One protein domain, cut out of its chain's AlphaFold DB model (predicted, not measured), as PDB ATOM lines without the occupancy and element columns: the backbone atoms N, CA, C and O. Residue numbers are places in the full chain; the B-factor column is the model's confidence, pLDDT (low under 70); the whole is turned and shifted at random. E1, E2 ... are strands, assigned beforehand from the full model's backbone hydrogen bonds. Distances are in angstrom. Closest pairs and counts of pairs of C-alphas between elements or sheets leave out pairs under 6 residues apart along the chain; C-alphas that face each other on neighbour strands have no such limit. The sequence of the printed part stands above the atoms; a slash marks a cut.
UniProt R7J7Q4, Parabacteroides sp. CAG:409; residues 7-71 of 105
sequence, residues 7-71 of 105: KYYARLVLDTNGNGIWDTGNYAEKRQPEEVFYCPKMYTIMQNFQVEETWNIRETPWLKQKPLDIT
ATOM      1  N   LYS A   7     138.612 118.298 168.528       85.31
ATOM      2  CA  LYS A   7     139.570 117.211 168.695       85.31
ATOM      3  C   LYS A   7     139.710 116.865 170.173       85.31
ATOM      4  O   LYS A   7     140.161 117.682 170.975       85.31
ATOM      5  N   TYR A   8     139.397 115.624 170.516       83.88
ATOM      6  CA  TYR A   8     139.474 115.104 171.874       83.88
ATOM      7  C   TYR A   8     140.473 113.959 171.984       83.88
ATOM      8  O   TYR A   8     140.697 113.187 171.051       83.88
ATOM      9  N   TYR A   9     141.040 113.841 173.179       83.69
ATOM     10  CA  TYR A   9     141.817 112.687 173.607       83.69
ATOM     11  C   TYR A   9     141.096 112.021 174.770       83.69
ATOM     12  O   TYR A   9     140.588 112.701 175.665       83.69
ATOM     13  N   ALA A  10     141.076 110.692 174.766       82.06
ATOM     14  CA  ALA A  10     140.522 109.911 175.858       82.06
ATOM     15  C   ALA A  10     141.616 109.552 176.872       82.06
ATOM     16  O   ALA A  10     142.737 109.177 176.509       82.06
ATOM     17  N   ARG A  11     141.269 109.647 178.155       84.00
ATOM     18  CA  ARG A  11     142.083 109.176 179.274       84.00
ATOM     19  C   ARG A  11     141.208 108.317 180.168       84.00
ATOM     20  O   ARG A  11     140.114 108.744 180.524       84.00
ATOM     21  N   LEU A  12     141.706 107.146 180.534       82.94
ATOM     22  CA  LEU A  12     141.028 106.224 181.434       82.94
ATOM     23  C   LEU A  12     141.835 106.112 182.718       82.94
ATOM     24  O   LEU A  12     143.046 105.913 182.683       82.94
ATOM     25  N   VAL A  13     141.149 106.289 183.838       83.25
ATOM     26  CA  VAL A  13     141.697 106.105 185.177       83.25
ATOM     27  C   VAL A  13     141.067 104.837 185.721       83.25
ATOM     28  O   VAL A  13     139.843 104.706 185.691       83.25
ATOM     29  N   LEU A  14     141.898 103.893 186.144       81.44
ATOM     30  CA  LEU A  14     141.430 102.674 186.774       81.44
ATOM     31  C   LEU A  14     141.328 102.931 188.276       81.44
ATOM     32  O   LEU A  14     142.340 102.946 188.975       81.44
ATOM     33  N   ASP A  15     140.098 103.156 188.731       81.88
ATOM     34  CA  ASP A  15     139.785 103.285 190.148       81.88
ATOM     35  C   ASP A  15     139.950 101.912 190.812       81.88
ATOM     36  O   ASP A  15     139.172 100.980 190.591       81.88
ATOM     37  N   THR A  16     141.035 101.771 191.568       78.69
ATOM     38  CA  THR A  16     141.385 100.504 192.227       78.69
ATOM     39  C   THR A  16     140.713 100.349 193.586       78.69
ATOM     40  O   THR A  16     140.651  99.232 194.101       78.69
ATOM     41  N   ASN A  17     140.224 101.440 194.178       82.88
ATOM     42  CA  ASN A  17     139.674 101.453 195.531       82.88
ATOM     43  C   ASN A  17     138.151 101.688 195.568       82.88
ATOM     44  O   ASN A  17     137.534 101.517 196.620       82.88
ATOM     45  N   GLY A  18     137.548 102.004 194.421       81.88
ATOM     46  CA  GLY A  18     136.115 102.162 194.209       81.88
ATOM     47  C   GLY A  18     135.531 103.452 194.781       81.88
ATOM     48  O   GLY A  18     134.318 103.508 194.995       81.88
ATOM     49  N   ASN A  19     136.349 104.459 195.093       84.38
ATOM     50  CA  ASN A  19     135.871 105.693 195.716       84.38
ATOM     51  C   ASN A  19     135.401 106.757 194.707       84.38
ATOM     52  O   ASN A  19     134.815 107.761 195.119       84.38
ATOM     53  N   GLY A  20     135.630 106.552 193.407       79.94
ATOM     54  CA  GLY A  20     135.271 107.485 192.339       79.94
ATOM     55  C   GLY A  20     136.077 108.788 192.339       79.94
ATOM     56  O   GLY A  20     135.697 109.748 191.661       79.94
ATOM     57  N   ILE A  21     137.169 108.851 193.097       80.88
ATOM     58  CA  ILE A  21     138.063 109.998 193.223       80.88
ATOM     59  C   ILE A  21     139.410 109.585 192.647       80.88
ATOM     60  O   ILE A  21     139.938 108.530 192.957       80.88
ATOM     61  N   TRP A  22     139.997 110.451 191.823       78.56
ATOM     62  CA  TRP A  22     141.350 110.201 191.348       78.56
ATOM     63  C   TRP A  22     142.349 110.339 192.502       78.56
ATOM     64  O   TRP A  22     142.680 111.459 192.911       78.56
ATOM     65  N   ASP A  23     142.836 109.204 192.996       75.12
ATOM     66  CA  ASP A  23     143.767 109.158 194.114       75.12
ATOM     67  C   ASP A  23     145.230 109.148 193.671       75.12
ATOM     68  O   ASP A  23     145.685 108.411 192.790       75.12
ATOM     69  N   THR A  24     146.015 109.974 194.358       78.62
ATOM     70  CA  THR A  24     147.472 109.951 194.232       78.62
ATOM     71  C   THR A  24     148.076 108.896 195.156       78.62
ATOM     72  O   THR A  24     147.468 108.456 196.134       78.62
ATOM     73  N   GLY A  25     149.297 108.465 194.837       80.62
ATOM     74  CA  GLY A  25     150.013 107.501 195.663       80.62
ATOM     75  C   GLY A  25     150.266 108.068 197.057       80.62
ATOM     76  O   GLY A  25     150.660 109.226 197.198       80.62
ATOM     77  N   ASN A  26     150.068 107.247 198.084       81.69
ATOM     78  CA  ASN A  26     150.376 107.608 199.461       81.69
ATOM     79  C   ASN A  26     151.674 106.916 199.881       81.69
ATOM     80  O   ASN A  26     151.712 105.700 200.063       81.69
ATOM     81  N   TYR A  27     152.736 107.702 200.066       81.44
ATOM     82  CA  TYR A  27     154.040 107.174 200.463       81.44
ATOM     83  C   TYR A  27     154.036 106.561 201.872       81.44
ATOM     84  O   TYR A  27     154.650 105.516 202.080       81.44
ATOM     85  N   ALA A  28     153.319 107.167 202.825       86.25
ATOM     86  CA  ALA A  28     153.247 106.676 204.202       86.25
ATOM     87  C   ALA A  28     152.571 105.299 204.276       86.25
ATOM     88  O   ALA A  28     153.007 104.425 205.020       86.25
ATOM     89  N   GLU A  29     151.559 105.085 203.438       84.88
ATOM     90  CA  GLU A  29     150.840 103.814 203.326       84.88
ATOM     91  C   GLU A  29     151.437 102.870 202.268       84.88
ATOM     92  O   GLU A  29     150.871 101.816 201.991       84.88
ATOM     93  N   LYS A  30     152.578 103.236 201.658       83.88
ATOM     94  CA  LYS A  30     153.223 102.505 200.549       83.88
ATOM     95  C   LYS A  30     152.266 102.170 199.396       83.88
ATOM     96  O   LYS A  30     152.448 101.175 198.693       83.88
ATOM     97  N   ARG A  31     151.254 103.010 199.183       81.19
ATOM     98  CA  ARG A  31     150.220 102.818 198.171       81.19
ATOM     99  C   ARG A  31     150.632 103.510 196.881       81.19
ATOM    100  O   ARG A  31     150.941 104.703 196.886       81.19
ATOM    101  N   GLN A  32     150.639 102.759 195.786       81.25
ATOM    102  CA  GLN A  32     150.893 103.316 194.459       81.25
ATOM    103  C   GLN A  32     149.719 104.211 194.018       81.25
ATOM    104  O   GLN A  32     148.598 104.009 194.487       81.25
ATOM    105  N   PRO A  33     149.968 105.224 193.170       82.94
ATOM    106  CA  PRO A  33     148.902 105.996 192.535       82.94
ATOM    107  C   PRO A  33     148.059 105.112 191.613       82.94
ATOM    108  O   PRO A  33     148.535 104.087 191.123       82.94
ATOM    109  N   GLU A  34     146.840 105.557 191.326       83.62
ATOM    110  CA  GLU A  34     145.963 104.871 190.379       83.62
ATOM    111  C   GLU A  34     146.539 104.835 188.960       83.62
ATOM    112  O   GLU A  34     147.191 105.780 188.494       83.62
ATOM    113  N   GLU A  35     146.277 103.733 188.255       79.75
ATOM    114  CA  GLU A  35     146.743 103.544 186.885       79.75
ATOM    115  C   GLU A  35     145.938 104.419 185.917       79.75
ATOM    116  O   GLU A  35     144.719 104.321 185.786       79.75
ATOM    117  N   VAL A  36     146.655 105.290 185.212       80.00
ATOM    118  CA  VAL A  36     146.113 106.235 184.235       80.00
ATOM    119  C   VAL A  36     146.601 105.901 182.833       80.00
ATOM    120  O   VAL A  36     147.732 106.210 182.457       80.00
ATOM    121  N   PHE A  37     145.708 105.368 182.015       79.81
ATOM    122  CA  PHE A  37     145.984 105.056 180.625       79.81
ATOM    123  C   PHE A  37     145.599 106.217 179.716       79.81
ATOM    124  O   PHE A  37     144.551 106.853 179.874       79.81
ATOM    125  N   TYR A  38     146.446 106.484 178.727       77.56
ATOM    126  CA  TYR A  38     146.187 107.487 177.699       77.56
ATOM    127  C   TYR A  38     145.911 106.787 176.376       77.56
ATOM    128  O   TYR A  38     146.667 105.904 175.965       77.56
ATOM    129  N   CYS A  39     144.835 107.185 175.700       78.12
ATOM    130  CA  CYS A  39     144.595 106.721 174.346       78.12
ATOM    131  C   CYS A  39     145.522 107.498 173.394       78.12
ATOM    132  O   CYS A  39     145.455 108.730 173.362       78.12
ATOM    133  N   PRO A  40     146.385 106.822 172.612       71.81
ATOM    134  CA  PRO A  40     147.291 107.505 171.688       71.81
ATOM    135  C   PRO A  40     146.560 108.093 170.471       71.81
ATOM    136  O   PRO A  40     147.129 108.912 169.752       71.81
ATOM    137  N   LYS A  41     145.312 107.677 170.221       76.56
ATOM    138  CA  LYS A  41     144.499 108.131 169.093       76.56
ATOM    139  C   LYS A  41     143.793 109.445 169.435       76.56
ATOM    140  O   LYS A  41     143.242 109.610 170.521       76.56
ATOM    141  N   MET A  42     143.797 110.366 168.476       80.81
ATOM    142  CA  MET A  42     142.998 111.587 168.520       80.81
ATOM    143  C   MET A  42     141.636 111.325 167.877       80.81
ATOM    144  O   MET A  42     141.569 110.779 166.774       80.81
ATOM    145  N   TYR A  43     140.566 111.760 168.537       82.06
ATOM    146  CA  TYR A  43     139.201 111.635 168.039       82.06
ATOM    147  C   TYR A  43     138.684 112.996 167.594       82.06
ATOM    148  O   TYR A  43     138.702 113.953 168.363       82.06
ATOM    149  N   THR A  44     138.210 113.085 166.355       84.00
ATOM    150  CA  THR A  44     137.516 114.276 165.859       84.00
ATOM    151  C   THR A  44     136.029 114.078 166.109       84.00
ATOM    152  O   THR A  44     135.383 113.309 165.401       84.00
ATOM    153  N   ILE A  45     135.495 114.733 167.137       84.69
ATOM    154  CA  ILE A  45     134.077 114.639 167.482       84.69
ATOM    155  C   ILE A  45     133.325 115.717 166.709       84.69
ATOM    156  O   ILE A  45     133.711 116.885 166.721       84.69
ATOM    157  N   MET A  46     132.259 115.322 166.017       84.06
ATOM    158  CA  MET A  46     131.375 116.222 165.279       84.06
ATOM    159  C   MET A  46     129.987 116.243 165.918       84.06
ATOM    160  O   MET A  46     129.573 115.278 166.558       84.06
ATOM    161  N   GLN A  47     129.258 117.346 165.741       83.00
ATOM    162  CA  GLN A  47     127.901 117.464 166.269       83.00
ATOM    163  C   GLN A  47     126.996 116.417 165.612       83.00
ATOM    164  O   GLN A  47     127.012 116.273 164.390       83.00
ATOM    165  N   ASN A  48     126.207 115.709 166.421       79.75
ATOM    166  CA  ASN A  48     125.262 114.669 165.996       79.75
ATOM    167  C   ASN A  48     125.898 113.438 165.315       79.75
ATOM    168  O   ASN A  48     125.182 112.660 164.687       79.75
ATOM    169  N   PHE A  49     127.214 113.238 165.439       81.19
ATOM    170  CA  PHE A  49     127.886 112.013 165.001       81.19
ATOM    171  C   PHE A  49     128.190 111.104 166.191       81.19
ATOM    172  O   PHE A  49     128.688 111.559 167.220       81.19
ATOM    173  N   GLN A  50     127.939 109.807 166.018       75.88
ATOM    174  CA  GLN A  50     128.330 108.774 166.970       75.88
ATOM    175  C   GLN A  50     129.632 108.130 166.491       75.88
ATOM    176  O   GLN A  50     129.726 107.674 165.352       75.88
ATOM    177  N   VAL A  51     130.650 108.139 167.351       78.25
ATOM    178  CA  VAL A  51     131.949 107.510 167.094       78.25
ATOM    179  C   VAL A  51     132.107 106.373 168.094       78.25
ATOM    180  O   VAL A  51     132.215 106.621 169.293       78.25
ATOM    181  N   GLU A  52     132.112 105.138 167.604       80.56
ATOM    182  CA  GLU A  52     132.390 103.947 168.407       80.56
ATOM    183  C   GLU A  52     133.787 103.436 168.068       80.56
ATOM    184  O   GLU A  52     134.064 103.049 166.934       80.56
ATOM    185  N   GLU A  53     134.681 103.445 169.055       78.50
ATOM    186  CA  GLU A  53     136.035 102.928 168.905       78.50
ATOM    187  C   GLU A  53     136.328 101.922 170.016       78.50
ATOM    188  O   GLU A  53     136.092 102.181 171.196       78.50
ATOM    189  N   THR A  54     136.886 100.774 169.639       79.62
ATOM    190  CA  THR A  54     137.382  99.796 170.606       79.62
ATOM    191  C   THR A  54     138.811 100.158 170.988       79.62
ATOM    192  O   THR A  54     139.714 100.117 170.154       79.62
ATOM    193  N   TRP A  55     139.035 100.506 172.255       78.00
ATOM    194  CA  TRP A  55     140.371 100.795 172.770       78.00
ATOM    195  C   TRP A  55     140.906  99.626 173.601       78.00
ATOM    196  O   TRP A  55     140.454  99.382 174.720       78.00
ATOM    197  N   ASN A  56     141.913  98.926 173.072       77.25
ATOM    198  CA  ASN A  56     142.670  97.948 173.846       77.25
ATOM    199  C   ASN A  56     143.772  98.644 174.661       77.25
ATOM    200  O   ASN A  56     144.800  99.082 174.140       77.25
ATOM    201  N   ILE A  57     143.556  98.726 175.969       71.12
ATOM    202  CA  ILE A  57     144.429  99.430 176.915       71.12
ATOM    203  C   ILE A  57     145.785  98.713 177.089       71.12
ATOM    204  O   ILE A  57     146.786  99.350 177.423       71.12
ATOM    205  N   ARG A  58     145.843  97.397 176.833       68.19
ATOM    206  CA  ARG A  58     147.028  96.547 177.062       68.19
ATOM    207  C   ARG A  58     147.940  96.383 175.846       68.19
ATOM    208  O   ARG A  58     149.074  95.946 176.009       68.19
ATOM    209  N   GLU A  59     147.479  96.732 174.647       64.25
ATOM    210  CA  GLU A  59     148.277  96.589 173.418       64.25
ATOM    211  C   GLU A  59     149.416  97.609 173.322       64.25
ATOM    212  O   GLU A  59     150.475  97.312 172.770       64.25
ATOM    213  N   THR A  60     149.227  98.813 173.870       60.56
ATOM    214  CA  THR A  60     150.250  99.865 173.821       60.56
ATOM    215  C   THR A  60     151.009  99.928 175.147       60.56
ATOM    216  O   THR A  60     150.391 100.250 176.165       60.56
ATOM    217  N   PRO A  61     152.338  99.699 175.170       62.78
ATOM    218  CA  PRO A  61     153.140  99.834 176.383       62.78
ATOM    219  C   PRO A  61     153.001 101.233 176.991       62.78
ATOM    220  O   PRO A  61     153.093 102.232 176.273       62.78
ATOM    221  N   TRP A  62     152.856 101.304 178.317       57.62
ATOM    222  CA  TRP A  62     152.660 102.534 179.100       57.62
ATOM    223  C   TRP A  62     153.586 103.697 178.699       57.62
ATOM    224  O   TRP A  62     153.151 104.843 178.589       57.62
ATOM    225  N   LEU A  63     154.860 103.410 178.397       58.91
ATOM    226  CA  LEU A  63     155.846 104.426 178.003       58.91
ATOM    227  C   LEU A  63     155.536 105.139 176.673       58.91
ATOM    228  O   LEU A  63     156.034 106.241 176.461       58.91
ATOM    229  N   LYS A  64     154.739 104.541 175.777       60.97
ATOM    230  CA  LYS A  64     154.387 105.114 174.462       60.97
ATOM    231  C   LYS A  64     152.968 105.686 174.407       60.97
ATOM    232  O   LYS A  64     152.581 106.234 173.381       60.97
ATOM    233  N   GLN A  65     152.194 105.570 175.486       59.62
ATOM    234  CA  GLN A  65     150.786 105.982 175.502       59.62
ATOM    235  C   GLN A  65     150.577 107.499 175.526       59.62
ATOM    236  O   GLN A  65     149.507 107.960 175.147       59.62
ATOM    237  N   LYS A  66     151.565 108.291 175.962       59.34
ATOM    238  CA  LYS A  66     151.472 109.759 175.962       59.34
ATOM    239  C   LYS A  66     151.976 110.318 174.625       59.34
ATOM    240  O   LYS A  66     153.195 110.391 174.452       59.34
ATOM    241  N   PRO A  67     151.095 110.744 173.699       58.09
ATOM    242  CA  PRO A  67     151.539 111.470 172.518       58.09
ATOM    243  C   PRO A  67     152.266 112.754 172.939       58.09
ATOM    244  O   PRO A  67     151.854 113.456 173.865       58.09
ATOM    245  N   LEU A  68     153.370 113.064 172.258       52.91
ATOM    246  CA  LEU A  68     154.208 114.238 172.539       52.91
ATOM    247  C   LEU A  68     153.431 115.562 172.379       52.91
ATOM    248  O   LEU A  68     153.799 116.569 172.982       52.91
ATOM    249  N   ASP A  69     152.313 115.543 171.653       55.69
ATOM    250  CA  ASP A  69     151.475 116.709 171.358       55.69
ATOM    251  C   ASP A  69     150.740 117.291 172.579       55.69
ATOM    252  O   ASP A  69     150.465 118.489 172.615       55.69
ATOM    253  N   ILE A  70     150.475 116.486 173.616       54.09
ATOM    254  CA  ILE A  70     149.872 116.940 174.890       54.09
ATOM    255  C   ILE A  70     150.919 117.292 175.961       54.09
ATOM    256  O   ILE A  70     150.570 117.779 177.042       54.09
ATOM    257  N   THR A  71     152.213 117.083 175.695       54.56
ATOM    258  CA  THR A  71     153.269 117.473 176.637       54.56
ATOM    259  C   THR A  71     153.543 118.976 176.529       54.56
ATOM    260  O   THR A  71     154.200 119.455 175.610       54.56
TER     261      THR A  71
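What this domain is: This is residues 7 to 71 of the 105 residues of a protein of Parabacteroides sp. CAG:409 (UniProt R7J7Q4). Little regular structure: one long two-stranded hairpin, E1 and E2, with a long loop, residues 15 to 34, beyond one end, and a tail, residues 46 to 71, that folds back from the other end. The printed part has 65 residues, with no named helix and two strands, E1 then E2, antiparallel; the class is all strand, with 19 residues in named elements. It is loose, with a radius of gyration of the C-alphas of 14.7 A, and elongated, spanning 46 by 25 by 22 A.

Where its parts are: Find C-alpha 7 at (139.570, 117.211, 168.695); from there E1, residues 7 to 14, runs 23.3 A. E2, residues 35 to 45, runs 25.7 A to C-alpha 45 at (134.077, 114.639, 167.482) and bends by 70 degrees at Lys 41.

How they stand to each other: Look across the hairpin: E1 and E2 are antiparallel at 158 degrees, and the facing C-alphas of Val 13 and Val 36 are 4.5 A apart. N 8 and O 43, 2.8 A, are within hydrogen-bond range.

The domain as a whole: C-alphas 28 and 48, the farthest apart, are 48.0 A apart. The printed part has no cut; the link E1 to E2 is long. Residues 58 to 71 have pLDDT under 70.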